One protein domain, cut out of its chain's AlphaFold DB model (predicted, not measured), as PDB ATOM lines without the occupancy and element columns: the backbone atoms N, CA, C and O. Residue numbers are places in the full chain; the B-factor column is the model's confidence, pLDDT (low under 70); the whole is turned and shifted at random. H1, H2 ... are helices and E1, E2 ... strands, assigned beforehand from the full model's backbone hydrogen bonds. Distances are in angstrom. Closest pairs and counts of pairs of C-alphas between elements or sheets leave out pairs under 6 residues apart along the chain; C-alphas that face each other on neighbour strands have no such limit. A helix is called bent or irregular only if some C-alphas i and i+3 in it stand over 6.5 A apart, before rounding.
ATOM      1  N   PRO A 153     216.268 415.714 233.392       65.69
ATOM      2  CA  PRO A 153     215.578 414.973 234.443       65.69
ATOM      3  C   PRO A 153     214.060 415.082 234.294       65.69
ATOM      4  O   PRO A 153     213.511 416.184 234.288       65.69
ATOM      5  N   VAL A 154     213.390 413.936 234.168       66.06
ATOM      6  CA  VAL A 154     211.936 413.890 233.966       66.06
ATOM      7  C   VAL A 154     211.207 414.037 235.303       66.06
ATOM      8  O   VAL A 154     210.103 414.581 235.359       66.06
ATOM      9  N   THR A 155     211.816 413.582 236.405       67.75
ATOM     10  CA  THR A 155     211.214 413.709 237.738       67.75
ATOM     11  C   THR A 155     211.500 415.038 238.417       67.75
ATOM     12  O   THR A 155     212.595 415.589 238.376       67.75
ATOM     13  N   SER A 156     210.480 415.515 239.129       73.19
ATOM     14  CA  SER A 156     210.568 416.642 240.065       73.19
ATOM     15  C   SER A 156     210.454 416.197 241.532       73.19
ATOM     16  O   SER A 156     210.158 417.025 242.391       73.19
ATOM     17  N   SER A 157     210.646 414.902 241.814       83.50
ATOM     18  CA  SER A 157     210.499 414.290 243.141       83.50
ATOM     19  C   SER A 157     211.843 413.888 243.742       83.50
ATOM     20  O   SER A 157     212.815 413.678 243.028       83.50
ATOM     21  N   SER A 158     211.888 413.685 245.057       87.81
ATOM     22  CA  SER A 158     213.080 413.217 245.789       87.81
ATOM     23  C   SER A 158     213.594 411.826 245.378       87.81
ATOM     24  O   SER A 158     214.632 411.392 245.878       87.81
ATOM     25  N   LEU A 159     212.908 411.125 244.469       88.69
ATOM     26  CA  LEU A 159     213.210 409.760 244.041       88.69
ATOM     27  C   LEU A 159     214.687 409.556 243.673       88.69
ATOM     28  O   LEU A 159     215.310 408.614 244.164       88.69
ATOM     29  N   ALA A 160     215.267 410.454 242.870       85.94
ATOM     30  CA  ALA A 160     216.654 410.332 242.422       85.94
ATOM     31  C   ALA A 160     217.658 410.294 243.591       85.94
ATOM     32  O   ALA A 160     218.663 409.589 243.519       85.94
ATOM     33  N   LEU A 161     217.378 410.985 244.703       87.81
ATOM     34  CA  LEU A 161     218.226 410.929 245.897       87.81
ATOM     35  C   LEU A 161     218.240 409.511 246.476       87.81
ATOM     36  O   LEU A 161     219.313 408.963 246.716       87.81
ATOM     37  N   PHE A 162     217.071 408.879 246.619       90.31
ATOM     38  CA  PHE A 162     216.951 407.515 247.142       90.31
ATOM     39  C   PHE A 162     217.574 406.460 246.225       90.31
ATOM     40  O   PHE A 162     218.160 405.499 246.720       90.31
ATOM     41  N   LEU A 163     217.483 406.643 244.904       87.88
ATOM     42  CA  LEU A 163     218.115 405.747 243.931       87.88
ATOM     43  C   LEU A 163     219.645 405.847 243.947       87.88
ATOM     44  O   LEU A 163     220.321 404.857 243.670       87.88
ATOM     45  N   ALA A 164     220.199 407.007 244.313       85.44
ATOM     46  CA  ALA A 164     221.640 407.192 244.455       85.44
ATOM     47  C   ALA A 164     222.206 406.594 245.752       85.44
ATOM     48  O   ALA A 164     223.344 406.135 245.762       85.44
ATOM     49  N   LEU A 165     221.443 406.560 246.850       87.31
ATOM     50  CA  LEU A 165     221.947 406.147 248.172       87.31
ATOM     51  C   LEU A 165     222.766 404.841 248.214       87.31
ATOM     52  O   LEU A 165     223.767 404.827 248.935       87.31
ATOM     53  N   PRO A 166     222.417 403.767 247.474       86.19
ATOM     54  CA  PRO A 166     223.211 402.537 247.469       86.19
ATOM     55  C   PRO A 166     224.630 402.713 246.912       86.19
ATOM     56  O   PRO A 166     225.522 401.949 247.271       86.19
ATOM     57  N   THR A 167     224.846 403.694 246.027       79.12
ATOM     58  CA  THR A 167     226.133 403.933 245.348       79.12
ATOM     59  C   THR A 167     226.943 405.060 245.985       79.12
ATOM     60  O   THR A 167     228.156 405.143 245.785       79.12
ATOM     61  N   LEU A 168     226.302 405.917 246.785       76.75
ATOM     62  CA  LEU A 168     226.956 407.018 247.481       76.75
ATOM     63  C   LEU A 168     227.807 406.486 248.640       76.75
ATOM     64  O   LEU A 168     227.317 406.278 249.750       76.75
ATOM     65  N   GLY A 169     229.099 406.269 248.386       67.44
ATOM     66  CA  GLY A 169     230.087 405.909 249.403       67.44
ATOM     67  C   GLY A 169     230.351 407.053 250.389       67.44
ATOM     68  O   GLY A 169     230.368 408.221 250.012       67.44
ATOM     69  N   SER A 170     230.559 406.725 251.667       77.06
ATOM     70  CA  SER A 170     230.995 407.691 252.684       77.06
ATOM     71  C   SER A 170     231.663 406.954 253.838       77.06
ATOM     72  O   SER A 170     231.001 406.156 254.498       77.06
ATOM     73  N   VAL A 171     232.936 407.273 254.095       79.75
ATOM     74  CA  VAL A 171     233.728 406.701 255.202       79.75
ATOM     75  C   VAL A 171     233.060 406.974 256.555       79.75
ATOM     76  O   VAL A 171     233.065 406.139 257.454       79.75
ATOM     77  N   ALA A 172     232.397 408.128 256.692       85.38
ATOM     78  CA  ALA A 172     231.663 408.496 257.905       85.38
ATOM     79  C   ALA A 172     230.456 407.580 258.193       85.38
ATOM     80  O   ALA A 172     229.901 407.608 259.291       85.38
ATOM     81  N   LEU A 173     230.045 406.772 257.215       88.31
ATOM     82  CA  LEU A 173     228.889 405.891 257.283       88.31
ATOM     83  C   LEU A 173     229.276 404.407 257.110       88.31
ATOM     84  O   LEU A 173     228.401 403.576 256.871       88.31
ATOM     85  N   ASP A 174     230.562 404.059 257.238       88.06
ATOM     86  CA  ASP A 174     231.047 402.668 257.143       88.06
ATOM     87  C   ASP A 174     230.466 401.763 258.242       88.06
ATOM     88  O   ASP A 174     230.347 400.553 258.066       88.06
ATOM     89  N   TRP A 175     230.067 402.351 259.370       87.62
ATOM     90  CA  TRP A 175     229.431 401.647 260.484       87.62
ATOM     91  C   TRP A 175     227.962 401.275 260.208       87.62
ATOM     92  O   TRP A 175     227.435 400.384 260.870       87.62
ATOM     93  N   CYS A 176     227.312 401.918 259.229       88.44
ATOM     94  CA  CYS A 176     225.972 401.574 258.749       88.44
ATOM     95  C   CYS A 176     225.966 401.405 257.219       88.44
ATOM     96  O   CYS A 176     225.439 402.251 256.493       88.44
ATOM     97  N   PRO A 177     226.595 400.348 256.675       88.38
ATOM     98  CA  PRO A 177     226.711 400.184 255.233       88.38
ATOM     99  C   PRO A 177     225.353 399.850 254.610       88.38
ATOM    100  O   PRO A 177     224.526 399.173 255.225       88.38
ATOM    101  N   TRP A 178     225.138 400.265 253.358       89.12
ATOM    102  CA  TRP A 178     223.990 399.778 252.594       89.12
ATOM    103  C   TRP A 178     224.066 398.241 252.475       89.12
ATOM    104  O   TRP A 178     225.146 397.723 252.171       89.12
ATOM    105  N   PRO A 179     222.974 397.490 252.725       88.06
ATOM    106  CA  PRO A 179     222.997 396.034 252.624       88.06
ATOM    107  C   PRO A 179     223.480 395.556 251.246       88.06
ATOM    108  O   PRO A 179     223.013 396.031 250.209       88.06
ATOM    109  N   GLN A 180     224.418 394.606 251.228       82.06
ATOM    110  CA  GLN A 180     224.975 394.091 249.976       82.06
ATOM    111  C   GLN A 180     223.885 393.464 249.103       82.06
ATOM    112  O   GLN A 180     223.014 392.751 249.600       82.06
ATOM    113  N   SER A 181     223.958 393.720 247.795       82.50
ATOM    114  CA  SER A 181     223.047 393.154 246.791       82.50
ATOM    115  C   SER A 181     221.565 393.491 246.992       82.50
ATOM    116  O   SER A 181     220.713 392.774 246.476       82.50
ATOM    117  N   VAL A 182     221.242 394.574 247.711       90.44
ATOM    118  CA  VAL A 182     219.866 395.080 247.827       90.44
ATOM    119  C   VAL A 182     219.668 396.238 246.846       90.44
ATOM    120  O   VAL A 182     220.053 397.370 247.163       90.44
ATOM    121  N   PRO A 183     219.092 395.988 245.654       90.19
ATOM    122  CA  PRO A 183     218.774 397.041 244.703       90.19
ATOM    123  C   PRO A 183     217.599 397.896 245.186       90.19
ATOM    124  O   PRO A 183     216.713 397.440 245.920       90.19
ATOM    125  N   VAL A 184     217.592 399.143 244.723       90.38
ATOM    126  CA  VAL A 184     216.504 400.096 244.932       90.38
ATOM    127  C   VAL A 184     215.843 400.364 243.594       90.38
ATOM    128  O   VAL A 184     216.513 400.699 242.619       90.38
ATOM    129  N   PHE A 185     214.524 400.233 243.559       89.75
ATOM    130  CA  PHE A 185     213.713 400.479 242.382       89.75
ATOM    131  C   PHE A 185     212.652 401.535 242.679       89.75
ATOM    132  O   PHE A 185     212.116 401.585 243.788       89.75
ATOM    133  N   PRO A 186     212.269 402.338 241.688       88.94
ATOM    134  CA  PRO A 186     211.064 403.149 241.773       88.94
ATOM    135  C   PRO A 186     209.811 402.270 241.803       88.94
ATOM    136  O   PRO A 186     209.748 401.216 241.164       88.94
ATOM    137  N   SER A 187     208.788 402.698 242.542       86.25
ATOM    138  CA  SER A 187     207.475 402.054 242.525       86.25
ATOM    139  C   SER A 187     206.928 402.026 241.101       86.25
ATOM    140  O   SER A 187     207.109 402.999 240.376       86.25
ATOM    141  N   PHE A 188     206.259 400.937 240.716       82.88
ATOM    142  CA  PHE A 188     205.781 400.682 239.345       82.88
ATOM    143  C   PHE A 188     206.880 400.460 238.287       82.88
ATOM    144  O   PHE A 188     206.560 400.143 237.147       82.88
ATOM    145  N   ALA A 189     208.164 400.526 238.661       83.94
ATOM    146  CA  ALA A 189     209.293 400.202 237.784       83.94
ATOM    147  C   ALA A 189     210.157 399.033 238.288       83.94
ATOM    148  O   ALA A 189     211.209 398.748 237.706       83.94
ATOM    149  N   VAL A 190     209.709 398.325 239.327       84.69
ATOM    150  CA  VAL A 190     210.307 397.049 239.749       84.69
ATOM    151  C   VAL A 190     210.205 396.055 238.582       84.69
ATOM    152  O   VAL A 190     209.124 395.944 238.006       84.69
ATOM    153  N   PRO A 191     211.293 395.366 238.194       81.88
ATOM    154  CA  PRO A 191     211.229 394.328 237.171       81.88
ATOM    155  C   PRO A 191     210.252 393.211 237.546       81.88
ATOM    156  O   PRO A 191     210.138 392.835 238.717       81.88
ATOM    157  N   ASP A 192     209.594 392.641 236.542       77.81
ATOM    158  CA  ASP A 192     208.731 391.485 236.748       77.81
ATOM    159  C   ASP A 192     209.542 390.323 237.341       77.81
ATOM    160  O   ASP A 192     210.674 390.059 236.937       77.81
ATOM    161  N   ASN A 193     208.965 389.622 238.320       80.12
ATOM    162  CA  ASN A 193     209.612 388.524 239.051       80.12
ATOM    163  C   ASN A 193     210.943 388.888 239.742       80.12
ATOM    164  O   ASN A 193     211.746 387.992 240.008       80.12
ATOM    165  N   GLN A 194     211.182 390.166 240.066       85.31
ATOM    166  CA  GLN A 194     212.351 390.585 240.841       85.31
ATOM    167  C   GLN A 194     212.462 389.772 242.149       85.31
ATOM    168  O   GLN A 194     211.580 389.876 243.011       85.31
ATOM    169  N   PRO A 195     213.537 388.982 242.343       88.56
ATOM    170  CA  PRO A 195     213.695 388.210 243.564       88.56
ATOM    171  C   PRO A 195     214.022 389.135 244.751       88.56
ATOM    172  O   PRO A 195     214.778 390.101 244.590       88.56
ATOM    173  N   PRO A 196     213.490 388.850 245.953       90.19
ATOM    174  CA  PRO A 196     213.948 389.492 247.178       90.19
ATOM    175  C   PRO A 196     215.404 389.092 247.508       90.19
ATOM    176  O   PRO A 196     215.800 387.964 247.209       90.19
ATOM    177  N   PRO A 197     216.187 389.959 248.178       93.19
ATOM    178  CA  PRO A 197     215.769 391.229 248.769       93.19
ATOM    179  C   PRO A 197     215.825 392.424 247.804       93.19
ATOM    180  O   PRO A 197     216.750 392.545 247.010       93.19
ATOM    181  N   TYR A 198     214.865 393.347 247.910       93.56
ATOM    182  CA  TYR A 198     214.887 394.631 247.192       93.56
ATOM    183  C   TYR A 198     214.070 395.701 247.926       93.56
ATOM    184  O   TYR A 198     213.258 395.395 248.807       93.56
ATOM    185  N   VAL A 199     214.270 396.964 247.543       94.38
ATOM    186  CA  VAL A 199     213.502 398.109 248.047       94.38
ATOM    187  C   VAL A 199     212.768 398.790 246.899       94.38
ATOM    188  O   VAL A 199     213.366 399.088 245.872       94.38
ATOM    189  N   ALA A 200     211.479 399.057 247.084       93.69
ATOM    190  CA  ALA A 200     210.678 399.880 246.189       93.69
ATOM    191  C   ALA A 200     210.406 401.247 246.835       93.69
ATOM    192  O   ALA A 200     209.847 401.316 247.932       93.69
ATOM    193  N   VAL A 201     210.791 402.325 246.156       93.25
ATOM    194  CA  VAL A 201     210.603 403.714 246.594       93.25
ATOM    195  C   VAL A 201     209.348 404.264 245.942       93.25
ATOM    196  O   VAL A 201     209.257 404.324 244.719       93.25
ATOM    197  N   HIS A 202     208.375 404.658 246.751       91.31
ATOM    198  CA  HIS A 202     207.148 405.274 246.282       91.31
ATOM    199  C   HIS A 202     207.075 406.732 246.728       91.31
ATOM    200  O   HIS A 202     207.061 407.034 247.921       91.31
ATOM    201  N   ASN A 203     206.980 407.608 245.739       87.50
ATOM    202  CA  ASN A 203     206.757 409.033 245.881       87.50
ATOM    203  C   ASN A 203     205.282 409.299 245.578       87.50
ATOM    204  O   ASN A 203     204.820 409.006 244.474       87.50
ATOM    205  N   ALA A 204     204.529 409.776 246.568       76.56
ATOM    206  CA  ALA A 204     203.107 410.040 246.382       76.56
ATOM    207  C   ALA A 204     202.926 411.274 245.468       76.56
ATOM    208  O   ALA A 204     203.471 412.330 245.801       76.56
ATOM    209  N   PRO A 205     202.177 411.185 244.349       68.81
ATOM    210  CA  PRO A 205     202.027 412.299 243.402       68.81
ATOM    211  C   PRO A 205     201.441 413.575 244.028       68.81
ATOM    212  O   PRO A 205     201.800 414.684 243.648       68.81
ATOM    213  N   ASP A 206     200.568 413.418 245.022       69.12
ATOM    214  CA  ASP A 206     199.932 414.481 245.807       69.12
ATOM    215  C   ASP A 206     200.765 414.927 247.027       69.12
ATOM    216  O   ASP A 206     200.414 415.879 247.731       69.12
ATOM    217  N   GLY A 207     201.876 414.236 247.297       65.50
ATOM    218  CA  GLY A 207     202.715 414.441 248.473       65.50
ATOM    219  C   GLY A 207     203.693 415.609 248.354       65.50
ATOM    220  O   GLY A 207     204.107 416.147 249.380       65.50
ATOM    221  N   GLY A 208     204.060 416.010 247.134       80.12
ATOM    222  CA  GLY A 208     205.026 417.080 246.879       80.12
ATOM    223  C   GLY A 208     204.444 418.473 247.125       80.12
ATOM    224  O   GLY A 208     203.533 418.910 246.424       80.12
ATOM    225  N   LYS A 209     204.987 419.210 248.098       86.25
ATOM    226  CA  LYS A 209     204.567 420.579 248.428       86.25
ATOM    227  C   LYS A 209     205.756 421.512 248.494       86.25
ATOM    228  O   LYS A 209     206.776 421.205 249.096       86.25
ATOM    229  N   ALA A 210     205.602 422.698 247.933       86.06
ATOM    230  CA  ALA A 210     206.586 423.744 248.127       86.06
ATOM    231  C   ALA A 210     206.503 424.332 249.536       86.06
ATOM    232  O   ALA A 210     205.425 424.720 249.986       86.06
ATOM    233  N   VAL A 211     207.652 424.451 250.193       85.31
ATOM    234  CA  VAL A 211     207.771 425.063 251.525       85.31
ATOM    235  C   VAL A 211     207.920 426.583 251.416       85.31
ATOM    236  O   VAL A 211     207.469 427.319 252.288       85.31
ATOM    237  N   SER A 212     208.513 427.070 250.323       78.44
ATOM    238  CA  SER A 212     208.722 428.497 250.079       78.44
ATOM    239  C   SER A 212     208.358 428.909 248.652       78.44
ATOM    240  O   SER A 212     208.205 428.084 247.738       78.44
ATOM    241  N   MET A 213     208.241 430.221 248.447       76.44
ATOM    242  CA  MET A 213     208.323 430.808 247.112       76.44
ATOM    243  C   MET A 213     209.720 430.515 246.549       76.44
ATOM    244  O   MET A 213     210.714 430.657 247.262       76.44
ATOM    245  N   GLY A 214     209.779 430.026 245.311       76.44
ATOM    246  CA  GLY A 214     211.052 429.768 244.649       76.44
ATOM    247  C   GLY A 214     211.718 431.070 244.215       76.44
ATOM    248  O   GLY A 214     211.037 432.068 243.974       76.44
ATOM    249  N   THR A 215     213.038 431.056 244.096       77.00
ATOM    250  CA  THR A 215     213.798 432.130 243.454       77.00
ATOM    251  C   THR A 215     214.329 431.631 242.118       77.00
ATOM    252  O   THR A 215     214.748 430.484 242.000       77.00
ATOM    253  N   LEU A 216     214.282 432.477 241.093       80.44
ATOM    254  CA  LEU A 216     214.960 432.219 239.829       80.44
ATOM    255  C   LEU A 216     216.336 432.869 239.910       80.44
ATOM    256  O   LEU A 216     216.421 434.069 240.169       80.44
ATOM    257  N   ASP A 217     217.392 432.100 239.675       78.00
ATOM    258  CA  ASP A 217     218.696 432.678 239.384       78.00
ATOM    259  C   ASP A 217     218.712 433.143 237.915       78.00
ATOM    260  O   ASP A 217     218.682 432.304 237.008       78.00
ATOM    261  N   PRO A 218     218.741 434.462 237.638       75.38
ATOM    262  CA  PRO A 218     218.706 434.981 236.276       75.38
ATOM    263  C   PRO A 218     219.982 434.681 235.474       75.38
ATOM    264  O   PRO A 218     219.952 434.812 234.253       75.38
ATOM    265  N   GLN A 219     221.093 434.294 236.113       78.56
ATOM    266  CA  GLN A 219     222.340 433.960 235.415       78.56
ATOM    267  C   GLN A 219     222.361 432.509 234.931       78.56
ATOM    268  O   GLN A 219     222.853 432.227 233.841       78.56
ATOM    269  N   THR A 220     221.816 431.592 235.731       72.19
ATOM    270  CA  THR A 220     221.787 430.153 235.425       72.19
ATOM    271  C   THR A 220     220.422 429.667 234.934       72.19
ATOM    272  O   THR A 220     220.283 428.489 234.606       72.19
ATOM    273  N   ALA A 221     219.409 430.545 234.914       72.69
ATOM    274  CA  ALA A 221     218.003 430.223 234.656       72.69
ATOM    275  C   ALA A 221     217.480 429.053 235.515       72.69
ATOM    276  O   ALA A 221     216.564 428.333 235.117       72.69
ATOM    277  N   THR A 222     218.074 428.843 236.693       70.00
ATOM    278  CA  THR A 222     217.732 427.734 237.583       70.00
ATOM    279  C   THR A 222     216.815 428.226 238.691       70.00
ATOM    280  O   THR A 222     217.073 429.242 239.336       70.00
ATOM    281  N   THR A 223     215.725 427.499 238.914       72.94
ATOM    282  CA  THR A 223     214.805 427.786 240.013       72.94
ATOM    283  C   THR A 223     215.278 427.068 241.271       72.94
ATOM    284  O   THR A 223     215.422 425.845 241.286       72.94
ATOM    285  N   HIS A 224     215.488 427.824 242.342       77.94
ATOM    286  CA  HIS A 224     215.759 427.303 243.672       77.94
ATOM    287  C   HIS A 224     214.462 427.285 244.470       77.94
ATOM    288  O   HIS A 224     213.854 428.326 244.724       77.94
ATOM    289  N   ARG A 225     214.026 426.094 244.877       85.56
ATOM    290  CA  ARG A 225     212.850 425.928 245.729       85.56
ATOM    291  C   ARG A 225     213.058 424.786 246.706       85.56
ATOM    292  O   ARG A 225     213.574 423.734 246.330       85.56
ATOM    293  N   LEU A 226     212.622 425.010 247.941       87.75
ATOM    294  CA  LEU A 226     212.520 423.960 248.944       87.75
ATOM    295  C   LEU A 226     211.175 423.262 248.803       87.75
ATOM    296  O   LEU A 226     210.117 423.903 248.811       87.75
ATOM    297  N   MET A 227     211.235 421.945 248.678       88.12
ATOM    298  CA  MET A 227     210.081 421.069 248.559       88.12
ATOM    299  C   MET A 227     210.050 420.142 249.765       88.12
ATOM    300  O   MET A 227     211.093 419.765 250.295       88.12
ATOM    301  N   THR A 228     208.852 419.775 250.193       91.31
ATOM    302  CA  THR A 228     208.613 418.680 251.120       91.31
ATOM    303  C   THR A 228     207.803 417.604 250.427       91.31
ATOM    304  O   THR A 228     206.978 417.900 249.564       91.31
ATOM    305  N   GLU A 229     208.060 416.354 250.774       91.69
ATOM    306  CA  GLU A 229     207.415 415.214 250.151       91.69
ATOM    307  C   GLU A 229     207.338 414.045 251.127       91.69
ATOM    308  O   GLU A 229     208.227 413.860 251.958       91.69
ATOM    309  N   ARG A 230     206.286 413.236 251.002       92.56
ATOM    310  CA  ARG A 230     206.180 411.960 251.707       92.56
ATOM    311  C   ARG A 230     206.660 410.829 250.810       92.56
ATOM    312  O   ARG A 230     206.088 410.584 249.748       92.56
ATOM    313  N   VAL A 231     207.672 410.111 251.279       93.56
ATOM    314  CA  VAL A 231     208.285 408.976 250.593       93.56
ATOM    315  C   VAL A 231     208.020 407.709 251.382       93.56
ATOM    316  O   VAL A 231     208.284 407.626 252.582       93.56
ATOM    317  N   ARG A 232     207.512 406.688 250.698       94.81
ATOM    318  CA  ARG A 232     207.281 405.365 251.267       94.81
ATOM    319  C   ARG A 232     208.276 404.378 250.682       94.81
ATOM    320  O   ARG A 232     208.258 404.111 249.485       94.81
ATOM    321  N   LEU A 233     209.088 403.773 251.535       95.50
ATOM    322  CA  LEU A 233     209.951 402.655 251.173       95.50
ATOM    323  C   LEU A 233     209.242 401.352 251.518       95.50
ATOM    324  O   LEU A 233     208.866 401.138 252.670       95.50
ATOM    325  N   ARG A 234     209.084 400.470 250.533       95.25
ATOM    326  CA  ARG A 234     208.647 399.086 250.738       95.25
ATOM    327  C   ARG A 234     209.841 398.159 250.595       95.25
ATOM    328  O   ARG A 234     210.491 398.143 249.556       95.25
ATOM    329  N   LEU A 235     210.118 397.393 251.636       95.25
ATOM    330  CA  LEU A 235     211.239 396.471 251.718       95.25
ATOM    331  C   LEU A 235     210.705 395.047 251.601       95.25
ATOM    332  O   LEU A 235     209.847 394.655 252.391       95.25
ATOM    333  N   TYR A 236     211.227 394.272 250.656       94.06
ATOM    334  CA  TYR A 236     210.844 392.876 250.453       94.06
ATOM    335  C   TYR A 236     212.017 391.961 250.791       94.06
ATOM    336  O   TYR A 236     213.131 392.183 250.330       94.06
ATOM    337  N   GLY A 237     211.776 390.943 251.620       91.88
ATOM    338  CA  GLY A 237     212.763 389.934 252.020       91.88
ATOM    339  C   GLY A 237     213.870 390.406 252.963       91.88
ATOM    340  O   GLY A 237     214.749 389.614 253.293       91.88
ATOM    341  N   LEU A 238     213.844 391.660 253.428       92.00
ATOM    342  CA  LEU A 238     214.833 392.165 254.380       92.00
ATOM    343  C   LEU A 238     214.475 391.785 255.833       92.00
ATOM    344  O   LEU A 238     213.375 392.105 256.301       92.00
ATOM    345  N   PRO A 239     215.396 391.154 256.590       92.00
ATOM    346  CA  PRO A 239     215.237 390.962 258.026       92.00
ATOM    347  C   PRO A 239     215.348 392.299 258.771       92.00
ATOM    348  O   PRO A 239     215.918 393.268 258.265       92.00
ATOM    349  N   HIS A 240     214.822 392.349 259.999       92.69
ATOM    350  CA  HIS A 240     214.708 393.592 260.772       92.69
ATOM    351  C   HIS A 240     216.044 394.332 260.929       92.69
ATOM    352  O   HIS A 240     216.119 395.505 260.586       92.69
ATOM    353  N   GLN A 241     217.119 393.631 261.307       91.81
ATOM    354  CA  GLN A 241     218.449 394.231 261.478       91.81
ATOM    355  C   GLN A 241     218.974 394.924 260.209       91.81
ATOM    356  O   GLN A 241     219.619 395.966 260.284       91.81
ATOM    357  N   GLN A 242     218.710 394.354 259.027       92.81
ATOM    358  CA  GLN A 242     219.133 394.960 257.762       92.81
ATOM    359  C   GLN A 242     218.255 396.162 257.398       92.81
ATOM    360  O   GLN A 242     218.770 397.151 256.882       92.81
ATOM    361  N   ALA A 243     216.955 396.100 257.697       93.94
ATOM    362  CA  ALA A 243     216.047 397.230 257.524       93.94
ATOM    363  C   ALA A 243     216.407 398.405 258.458       93.94
ATOM    364  O   ALA A 243     216.396 399.552 258.019       93.94
ATOM    365  N   GLU A 244     216.792 398.134 259.710       93.50
ATOM    366  CA  GLU A 244     217.297 399.145 260.655       93.50
ATOM    367  C   GLU A 244     218.603 399.779 260.192       93.50
ATOM    368  O   GLU A 244     218.763 400.999 260.263       93.50
ATOM    369  N   ASN A 245     219.530 398.964 259.687       92.56
ATOM    370  CA  ASN A 245     220.786 399.458 259.142       92.56
ATOM    371  C   ASN A 245     220.548 400.367 257.920       92.56
ATOM    372  O   ASN A 245     221.110 401.455 257.833       92.56
ATOM    373  N   LEU A 246     219.640 399.971 257.022       93.44
ATOM    374  CA  LEU A 246     219.217 400.791 255.886       93.44
ATOM    375  C   LEU A 246     218.583 402.115 256.341       93.44
ATOM    376  O   LEU A 246     218.931 403.170 255.815       93.44
ATOM    377  N   LEU A 247     217.692 402.088 257.336       94.56
ATOM    378  CA  LEU A 247     217.091 403.308 257.878       94.56
ATOM    379  C   LEU A 247     218.149 404.226 258.503       94.56
ATOM    380  O   LEU A 247     218.167 405.427 258.244       94.56
ATOM    381  N   SER A 248     219.071 403.652 259.274       93.62
ATOM    382  CA  SER A 248     220.170 404.378 259.910       93.62
ATOM    383  C   SER A 248     221.090 405.020 258.873       93.62
ATOM    384  O   SER A 248     221.422 406.196 259.016       93.62
ATOM    385  N   ARG A 249     221.416 404.307 257.790       92.75
ATOM    386  CA  ARG A 249     222.149 404.852 256.643       92.75
ATOM    387  C   ARG A 249     221.451 406.084 256.069       92.75
ATOM    388  O   ARG A 249     222.109 407.103 255.885       92.75
ATOM    389  N   ILE A 250     220.147 406.000 255.794       93.69
ATOM    390  CA  ILE A 250     219.362 407.112 255.225       93.69
ATOM    391  C   ILE A 250     219.396 408.330 256.155       93.69
ATOM    392  O   ILE A 250     219.713 409.431 255.709       93.69
ATOM    393  N   LEU A 251     219.106 408.124 257.444       93.88
ATOM    394  CA  LEU A 251     219.063 409.190 258.447       93.88
ATOM    395  C   LEU A 251     220.410 409.909 258.579       93.88
ATOM    396  O   LEU A 251     220.470 411.136 258.535       93.88
ATOM    397  N   HIS A 252     221.501 409.154 258.708       92.81
ATOM    398  CA  HIS A 252     222.827 409.737 258.894       92.81
ATOM    399  C   HIS A 252     223.379 410.334 257.602       92.81
ATOM    400  O   HIS A 252     224.074 411.343 257.649       92.81
ATOM    401  N   TRP A 253     223.047 409.763 256.440       92.44
ATOM    402  CA  TRP A 253     223.392 410.381 255.164       92.44
ATOM    403  C   TRP A 253     222.706 411.739 254.999       92.44
ATOM    404  O   TRP A 253     223.382 412.700 254.642       92.44
ATOM    405  N   ALA A 254     221.411 411.837 255.317       91.88
ATOM    406  CA  ALA A 254     220.680 413.104 255.287       91.88
ATOM    407  C   ALA A 254     221.285 414.131 256.261       91.88
ATOM    408  O   ALA A 254     221.485 415.282 255.897       91.88
ATOM    409  N   LEU A 255     221.671 413.702 257.469       91.56
ATOM    410  CA  LEU A 255     222.320 414.577 258.453       91.56
ATOM    411  C   LEU A 255     223.674 415.130 257.974       91.56
ATOM    412  O   LEU A 255     224.029 416.253 258.312       91.56
ATOM    413  N   LEU A 256     224.440 414.340 257.216       90.94
ATOM    414  CA  LEU A 256     225.741 414.749 256.673       90.94
ATOM    415  C   LEU A 256     225.637 415.569 255.375       90.94
ATOM    416  O   LEU A 256     226.639 416.141 254.957       90.94
ATOM    417  N   ASN A 257     224.471 415.579 254.724       88.69
ATOM    418  CA  ASN A 257     224.210 416.260 253.451       88.69
ATOM    419  C   ASN A 257     222.945 417.124 253.589       88.69
ATOM    420  O   ASN A 257     221.968 416.964 252.848       88.69
ATOM    421  N   ASP A 258     222.957 418.001 254.591       83.12
ATOM    422  CA  ASP A 258     221.842 418.876 254.963       83.12
ATOM    423  C   ASP A 258     221.497 419.913 253.879       83.12
ATOM    424  O   ASP A 258     220.360 420.380 253.794       83.12
ATOM    425  N   ASP A 259     222.444 420.204 252.989       83.81
ATOM    426  CA  ASP A 259     222.266 420.987 251.767       83.81
ATOM    427  C   ASP A 259     221.430 420.262 250.694       83.81
ATOM    428  O   ASP A 259     220.834 420.904 249.821       83.81
ATOM    429  N   ARG A 260     221.355 418.925 250.757       85.88
ATOM    430  CA  ARG A 260     220.636 418.091 249.782       85.88
ATOM    431  C   ARG A 260     219.267 417.659 250.273       85.88
ATOM    432  O   ARG A 260     218.283 417.834 249.552       85.88
ATOM    433  N   MET A 261     219.210 417.054 251.459       91.06
ATOM    434  CA  MET A 261     217.992 416.439 251.985       91.06
ATOM    435  C   MET A 261     217.972 416.435 253.512       91.06
ATOM    436  O   MET A 261     218.883 415.925 254.151       91.06
ATOM    437  N   GLY A 262     216.866 416.899 254.085       91.94
ATOM    438  CA  GLY A 262     216.516 416.723 255.489       91.94
ATOM    439  C   GLY A 262     215.345 415.758 255.662       91.94
ATOM    440  O   GLY A 262     214.501 415.617 254.776       91.94
ATOM    441  N   ILE A 263     215.273 415.111 256.824       94.19
ATOM    442  CA  ILE A 263     214.151 414.250 257.222       94.19
ATOM    443  C   ILE A 263     213.433 414.939 258.376       94.19
ATOM    444  O   ILE A 263     214.056 415.341 259.356       94.19
ATOM    445  N   ILE A 264     212.128 415.134 258.213       92.62
ATOM    446  CA  ILE A 264     211.314 416.029 259.042       92.62
ATOM    447  C   ILE A 264     210.518 415.245 260.095       92.62
ATOM    448  O   ILE A 264     210.128 415.796 261.122       92.62
ATOM    449  N   ASN A 265     210.261 413.959 259.846       93.69
ATOM    450  CA  ASN A 265     209.575 413.068 260.776       93.69
ATOM    451  C   ASN A 265     210.557 412.150 261.529       93.69
ATOM    452  O   ASN A 265     211.754 412.123 261.260       93.69
ATOM    453  N   SER A 266     210.025 411.372 262.477       93.19
ATOM    454  CA  SER A 266     210.736 410.247 263.097       93.19
ATOM    455  C   SER A 266     210.270 408.944 262.434       93.19
ATOM    456  O   SER A 266     209.216 408.411 262.809       93.19
ATOM    457  N   PRO A 267     210.964 408.465 261.384       93.94
ATOM    458  CA  PRO A 267     210.559 407.263 260.673       93.94
ATOM    459  C   PRO A 267     210.724 406.030 261.564       93.94
ATOM    460  O   PRO A 267     211.682 405.908 262.324       93.94
ATOM    461  N   HIS A 268     209.802 405.081 261.435       93.25
ATOM    462  CA  HIS A 268     209.884 403.783 262.095       93.25
ATOM    463  C   HIS A 268     209.557 402.671 261.103       93.25
ATOM    464  O   HIS A 268     208.843 402.878 260.119       93.25
ATOM    465  N   ILE A 269     210.093 401.484 261.368       96.06
ATOM    466  CA  ILE A 269     209.886 400.305 260.532       96.06
ATOM    467  C   ILE A 269     208.582 399.637 260.953       96.06
ATOM    468  O   ILE A 269     208.383 399.333 262.129       96.06
ATOM    469  N   ARG A 270     207.705 399.387 259.984       94.12
ATOM    470  CA  ARG A 270     206.448 398.666 260.180       94.12
ATOM    471  C   ARG A 270     206.464 397.360 259.413       94.12
ATOM    472  O   ARG A 270     206.849 397.340 258.248       94.12
ATOM    473  N   ASP A 271     205.996 396.293 260.043       92.19
ATOM    474  CA  ASP A 271     205.766 395.026 259.358       92.19
ATOM    475  C   ASP A 271     204.456 395.081 258.571       92.19
ATOM    476  O   ASP A 271     203.415 395.489 259.094       92.19
ATOM    477  N   GLU A 272     204.512 394.653 257.315       89.06
ATOM    478  CA  GLU A 272     203.341 394.526 256.456       89.06
ATOM    479  C   GLU A 272     202.822 393.089 256.473       89.06
ATOM    480  O   GLU A 272     203.570 392.123 256.633       89.06
ATOM    481  N   LYS A 273     201.508 392.937 256.297       83.50
ATOM    482  CA  LYS A 273     200.855 391.627 256.221       83.50
ATOM    483  C   LYS A 273     200.345 391.407 254.809       83.50
ATOM    484  O   LYS A 273     199.212 391.757 254.493       83.50
ATOM    485  N   GLN A 274     201.182 390.814 253.968       85.06
ATOM    486  CA  GLN A 274     200.785 390.381 252.632       85.06
ATOM    487  C   GLN A 274     200.647 388.858 252.623       85.06
ATOM    488  O   GLN A 274     201.646 388.146 252.662       85.06
ATOM    489  N   ALA A 275     199.411 388.363 252.615       84.81
ATOM    490  CA  ALA A 275     199.117 386.933 252.594       84.81
ATOM    491  C   ALA A 275     198.990 386.409 251.159       84.81
ATOM    492  O   ALA A 275     198.443 387.096 250.298       84.81
ATOM    493  N   SER A 276     199.439 385.176 250.929       85.38
ATOM    494  CA  SER A 276     199.038 384.376 249.767       85.38
ATOM    495  C   SER A 276     198.193 383.205 250.251       85.38
ATOM    496  O   SER A 276     198.609 382.447 251.134       85.38
ATOM    497  N   ALA A 277     196.993 383.086 249.684       82.50
ATOM    498  CA  ALA A 277     196.050 382.028 250.025       82.50
ATOM    499  C   ALA A 277     196.527 380.665 249.500       82.50
ATOM    500  O   ALA A 277     196.304 379.641 250.136       82.50
ATOM    501  N   GLU A 278     197.235 380.669 248.374       83.12
ATOM    502  CA  GLU A 278     197.694 379.490 247.643       83.12
ATOM    503  C   GLU A 278     198.751 378.700 248.420       83.12
ATOM    504  O   GLU A 278     198.747 377.472 248.395       83.12
ATOM    505  N   ILE A 279     199.640 379.397 249.134       86.94
ATOM    506  CA  ILE A 279     200.689 378.782 249.966       86.94
ATOM    507  C   ILE A 279     200.442 378.949 251.470       86.94
ATOM    508  O   ILE A 279     201.263 378.508 252.272       86.94
ATOM    509  N   ASN A 280     199.326 379.580 251.854       87.44
ATOM    510  CA  ASN A 280     198.944 379.868 253.240       87.44
ATOM    511  C   ASN A 280     200.096 380.473 254.073       87.44
ATOM    512  O   ASN A 280     200.409 380.013 255.173       87.44
ATOM    513  N   ALA A 281     200.760 381.488 253.519       85.81
ATOM    514  CA  ALA A 281     201.920 382.128 254.133       85.81
ATOM    515  C   ALA A 281     201.852 383.656 254.024       85.81
ATOM    516  O   ALA A 281     201.190 384.210 253.141       85.81
ATOM    517  N   LEU A 282     202.562 384.335 254.930       85.06
ATOM    518  CA  LEU A 282     202.782 385.780 254.887       85.06
ATOM    519  C   LEU A 282     204.129 386.081 254.229       85.06
ATOM    520  O   LEU A 282     205.141 385.462 254.558       85.06
ATOM    521  N   ALA A 283     204.147 387.061 253.333       85.50
ATOM    522  CA  ALA A 283     205.376 387.574 252.756       85.50
ATOM    523  C   ALA A 283     206.172 388.374 253.795       85.50
ATOM    524  O   ALA A 283     205.613 389.089 254.629       85.50
ATOM    525  N   MET A 284     207.500 388.295 253.707       88.94
ATOM    526  CA  MET A 284     208.397 389.157 254.469       88.94
ATOM    527  C   MET A 284     208.442 390.540 253.818       88.94
ATOM    528  O   MET A 284     209.300 390.801 252.974       88.94
ATOM    529  N   SER A 285     207.520 391.419 254.201       92.94
ATOM    530  CA  SER A 285     207.492 392.805 253.740       92.94
ATOM    531  C   SER A 285     207.467 393.793 254.903       92.94
ATOM    532  O   SER A 285     206.910 393.531 255.971       92.94
ATOM    533  N   LYS A 286     208.131 394.933 254.708       94.88
ATOM    534  CA  LYS A 286     208.177 396.040 255.667       94.88
ATOM    535  C   LYS A 286     207.959 397.364 254.954       94.88
ATOM    536  O   LYS A 286     208.298 397.496 253.778       94.88
ATOM    537  N   THR A 287     207.458 398.348 255.684       96.00
ATOM    538  CA  THR A 287     207.267 399.713 255.200       96.00
ATOM    539  C   THR A 287     207.988 400.701 256.109       96.00
ATOM    540  O   THR A 287     207.962 400.562 257.333       96.00
ATOM    541  N   ILE A 288     208.610 401.711 255.505       96.38
ATOM    542  CA  ILE A 288     209.157 402.892 256.179       96.38
ATOM    543  C   ILE A 288     208.558 404.120 255.497       96.38
ATOM    544  O   ILE A 288     208.585 404.218 254.271       96.38
ATOM    545  N   GLU A 289     208.031 405.056 256.279       95.38
ATOM    546  CA  GLU A 289     207.512 406.327 255.768       95.38
ATOM    547  C   GLU A 289     208.401 407.477 256.239       95.38
ATOM    548  O   GLU A 289     208.614 407.663 257.439       95.38
ATOM    549  N   LEU A 290     208.926 408.237 255.281       94.62
ATOM    550  CA  LEU A 290     209.778 409.395 255.509       94.62
ATOM    551  C   LEU A 290     209.074 410.641 254.987       94.62
ATOM    552  O   LEU A 290     208.635 410.672 253.839       94.62
ATOM    553  N   ASP A 291     209.019 411.676 255.813       93.38
ATOM    554  CA  ASP A 291     208.703 413.022 255.356       93.38
ATOM    555  C   ASP A 291     210.042 413.715 255.121       93.38
ATOM    556  O   ASP A 291     210.826 413.888 256.056       93.38
ATOM    557  N   VAL A 292     210.334 414.046 253.866       93.12
ATOM    558  CA  VAL A 292     211.608 414.641 253.454       93.12
ATOM    559  C   VAL A 292     211.425 416.096 253.062       93.12
ATOM    560  O   VAL A 292     210.360 416.499 252.591       93.12
ATOM    561  N   MET A 293     212.479 416.882 253.244       92.06
ATOM    562  CA  MET A 293     212.621 418.230 252.711       92.06
ATOM    563  C   MET A 293     213.885 418.284 251.860       92.06
ATOM    564  O   MET A 293     214.930 417.818 252.299       92.06
ATOM    565  N   TYR A 294     213.813 418.836 250.656       89.81
ATOM    566  CA  TYR A 294     214.950 418.874 249.737       89.81
ATOM    567  C   TYR A 294     214.939 420.127 248.864       89.81
ATOM    568  O   TYR A 294     213.902 420.765 248.656       89.81
ATOM    569  N   SER A 295     216.112 420.461 248.332       85.88
ATOM    570  CA  SER A 295     216.275 421.495 247.310       85.88
ATOM    571  C   SER A 295     216.086 420.901 245.914       85.88
ATOM    572  O   SER A 295     216.716 419.898 245.571       85.88
ATOM    573  N   GLN A 296     215.266 421.537 245.068       82.12
ATOM    574  CA  GLN A 296     215.091 421.107 243.670       82.12
ATOM    575  C   GLN A 296     216.402 421.145 242.865       82.12
ATOM    576  O   GLN A 296     216.585 420.347 241.948       82.12
ATOM    577  N   THR A 297     217.341 422.023 243.223       80.81
ATOM    578  CA  THR A 297     218.661 422.084 242.578       80.81
ATOM    579  C   THR A 297     219.502 420.859 242.923       80.81
ATOM    580  O   THR A 297     220.014 420.196 242.026       80.81
ATOM    581  N   ALA A 298     219.570 420.497 244.209       78.88
ATOM    582  CA  ALA A 298     220.299 419.312 244.662       78.88
ATOM    583  C   ALA A 298     219.720 418.019 244.064       78.88
ATOM    584  O   ALA A 298     220.464 417.094 243.716       78.88
ATOM    585  N   LEU A 299     218.392 417.975 243.901       83.00
ATOM    586  CA  LEU A 299     217.710 416.916 243.170       83.00
ATOM    587  C   LEU A 299     218.191 416.849 241.716       83.00
ATOM    588  O   LEU A 299     218.649 415.792 241.284       83.00
ATOM    589  N   ARG A 300     218.111 417.964 240.976       78.75
ATOM    590  CA  ARG A 300     218.506 418.040 239.560       78.75
ATOM    591  C   ARG A 300     219.941 417.562 239.352       78.75
ATOM    592  O   ARG A 300     220.194 416.770 238.448       78.75
ATOM    593  N   ASP A 301     220.866 417.999 240.199       80.25
ATOM    594  CA  ASP A 301     222.277 417.627 240.089       80.25
ATOM    595  C   ASP A 301     222.492 416.132 240.336       80.25
ATOM    596  O   ASP A 301     223.210 415.471 239.583       80.25
ATOM    597  N   THR A 302     221.830 415.574 241.354       80.56
ATOM    598  CA  THR A 302     221.888 414.133 241.651       80.56
ATOM    599  C   THR A 302     221.279 413.318 240.510       80.56
ATOM    600  O   THR A 302     221.848 412.314 240.080       80.56
ATOM    601  N   ALA A 303     220.158 413.785 239.964       77.38
ATOM    602  CA  ALA A 303     219.496 413.165 238.834       77.38
ATOM    603  C   ALA A 303     220.401 413.130 237.593       77.38
ATOM    604  O   ALA A 303     220.645 412.068 237.021       77.38
ATOM    605  N   LEU A 304     221.004 414.262 237.230       75.06
ATOM    606  CA  LEU A 304     221.951 414.339 236.114       75.06
ATOM    607  C   LEU A 304     223.178 413.438 236.318       75.06
ATOM    608  O   LEU A 304     223.665 412.836 235.358       75.06
ATOM    609  N   GLN A 305     223.684 413.314 237.549       76.06
ATOM    610  CA  GLN A 305     224.783 412.395 237.865       76.06
ATOM    611  C   GLN A 305     224.394 410.933 237.621       76.06
ATOM    612  O   GLN A 305     225.161 410.197 236.998       76.06
ATOM    613  N   LEU A 306     223.198 410.523 238.046       73.56
ATOM    614  CA  LEU A 306     222.696 409.168 237.824       73.56
ATOM    615  C   LEU A 306     222.479 408.861 236.333       73.56
ATOM    616  O   LEU A 306     222.900 407.797 235.873       73.56
ATOM    617  N   ILE A 307     221.917 409.798 235.552       69.81
ATOM    618  CA  ILE A 307     221.760 409.645 234.089       69.81
ATOM    619  C   ILE A 307     223.128 409.400 233.439       69.81
ATOM    620  O   ILE A 307     223.310 408.456 232.659       69.81
ATOM    621  N   ARG A 308     224.126 410.221 233.795       71.12
ATOM    622  CA  ARG A 308     225.497 410.099 233.277       71.12
ATOM    623  C   ARG A 308     226.177 408.799 233.692       71.12
ATOM    624  O   ARG A 308     227.001 408.300 232.934       71.12
ATOM    625  N   HIS A 309     225.854 408.253 234.862       69.62
ATOM    626  CA  HIS A 309     226.443 407.002 235.332       69.62
ATOM    627  C   HIS A 309     225.939 405.779 234.551       69.62
ATOM    628  O   HIS A 309     226.691 404.829 234.358       69.62
ATOM    629  N   VAL A 310     224.691 405.809 234.070       63.16
ATOM    630  CA  VAL A 310     224.035 404.641 233.444       63.16
ATOM    631  C   VAL A 310     224.039 404.675 231.920       63.16
ATOM    632  O   VAL A 310     224.024 403.633 231.260       63.16
ATOM    633  N   THR A 311     224.185 405.857 231.334       59.50
ATOM    634  CA  THR A 311     224.408 406.006 229.891       59.50
ATOM    635  C   THR A 311     225.543 405.111 229.335       59.50
ATOM    636  O   THR A 311     225.324 404.455 228.316       59.50
ATOM    637  N   PRO A 312     226.728 404.994 229.975       54.94
ATOM    638  CA  PRO A 312     227.829 404.155 229.492       54.94
ATOM    639  C   PRO A 312     227.549 402.649 229.574       54.94
ATOM    640  O   PRO A 312     228.160 401.869 228.847       54.94
ATOM    641  N   THR A 313     226.659 402.220 230.475       55.22
ATOM    642  CA  THR A 313     226.274 400.806 230.596       55.22
ATOM    643  C   THR A 313     225.293 400.378 229.509       55.22
ATOM    644  O   THR A 313     225.381 399.245 229.050       55.22
ATOM    645  N   LEU A 314     224.430 401.285 229.035       52.22
ATOM    646  CA  LEU A 314     223.452 401.001 227.976       52.22
ATOM    647  C   LEU A 314     224.088 400.899 226.580       52.22
ATOM    648  O   LEU A 314     223.615 400.138 225.743       52.22
ATOM    649  N   THR A 315     225.173 401.634 226.317       49.25
ATOM    650  CA  THR A 315     225.874 401.609 225.017       49.25
ATOM    651  C   THR A 315     226.798 400.405 224.827       49.25
ATOM    652  O   THR A 315     227.253 400.162 223.716       49.25
ATOM    653  N   ARG A 316     227.102 399.650 225.890       37.19
ATOM    654  CA  ARG A 316     227.906 398.414 225.813       37.19
ATOM    655  C   ARG A 316     227.075 397.150 225.598       37.19
ATOM    656  O   ARG A 316     227.658 396.112 225.307       37.19
TER     657      ARG A 316
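Overview. This is residues 153 to 316 of the 318 residues of an uncharacterized protein of Bombella intestini (UniProt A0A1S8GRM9). A strongly twisted sheet, built along the two long strands E5 and E8, curls round the short helix H1, while the long helix H2 runs along E8. The hairpin E3 and E4 makes an arm at one end of the longest axis and the loop of residues 273 to 284 lies at the other; H3 leaves the end of E8 and packs on H1, and residues 308 to 316, of which 308 to 314 belong to H3, stick out. The printed part has 164 residues with three named helices and eight named strands, in the order H1 E1 E2 E3 E4 E5 H2 E6 E7 E8 H3, and its class is mixed, helices and strands. The large sheet is branched and antiparallel but for the parallel pair E1 and E2. The whole is compact, with a radius of gyration of the C-alphas of 16.9 A and spans of 61 by 42 by 34 A.

Arrangement. H1, residues 159 to 164, is on the branched sheet, which curls round it. Its closest C-alphas to E1, residues 184 to 186, are those of Leu 163 and Val 184, 6.0 A apart. E1 is the parallel neighbour of E2, residues 198 to 203, with N 185 and O 199 within hydrogen-bond range at 2.8 A. On the other side of E2 lies the antiparallel E5, residues 226 to 236, with N 200 and O 234 at 2.8 A. The hairpin of E3, residues 215 to 217, and E4, residues 222 to 224, has N 215 and O 224 at 2.9 A; E4 runs on into E5 at 83 degrees. E5 is the antiparallel neighbour of E8, residues 285 to 295, with N 231 and O 290 at 2.8 A. E8 bends by 52 degrees at residue 291. On the other side of E8 from E5, pairing is staggered: E7, residues 269 to 272, has N 287 and O 270 at 2.8 A, and E6, residues 261 to 263, has N 262 and O 293 at 2.8 A. H2, residues 240 to 256, is on this sheet at a height of 9.5 A, along the strands, at 2 degrees to E8 on the local plane. H1 and H2 are only just apart, with their closest C-alphas at 8.4 A. H3, residues 296 to 314, only grazes the sheet with residues 296 to 299. It touches H1 with residues 299 to 306 alone, the same way at a steep tilt of 55 degrees; the closest C-alphas are those of Ala 160 and Ala 303, 5.4 A apart. Each O i to N i+4 pair is within hydrogen-bond range in H1 and H2, and 13 of 15 are in H3.

Along the chain. H1 begins at C-alpha 159, (213.210, 409.760, 244.041), and is 8.8 A long. E1 and E2 follow, then E3 and E4. E5 measures 31.2 A and H2 24.2 A. After the short E6 and E7, E8 measures 30.7 A from C-alpha 285 at (207.492, 392.805, 253.740). H3 is 26.8 A long and ends at C-alpha 314, (223.452, 401.001, 227.976); it is only just irregular, with C-alphas 309 and 312 at 6.6 A.

Size, cuts and confidence. The two C-alphas farthest apart are those of Gln 219 and Asn 280, at 61.6 A. The printed part has no cut. The links H1 to E1, E1 to E2, E2 to E3 and E7 to E8 are long. The mean pLDDT of the printed part is 84.4; residues 153 to 155, 169, 205 to 207, 307 and 309 to 316 are under 70.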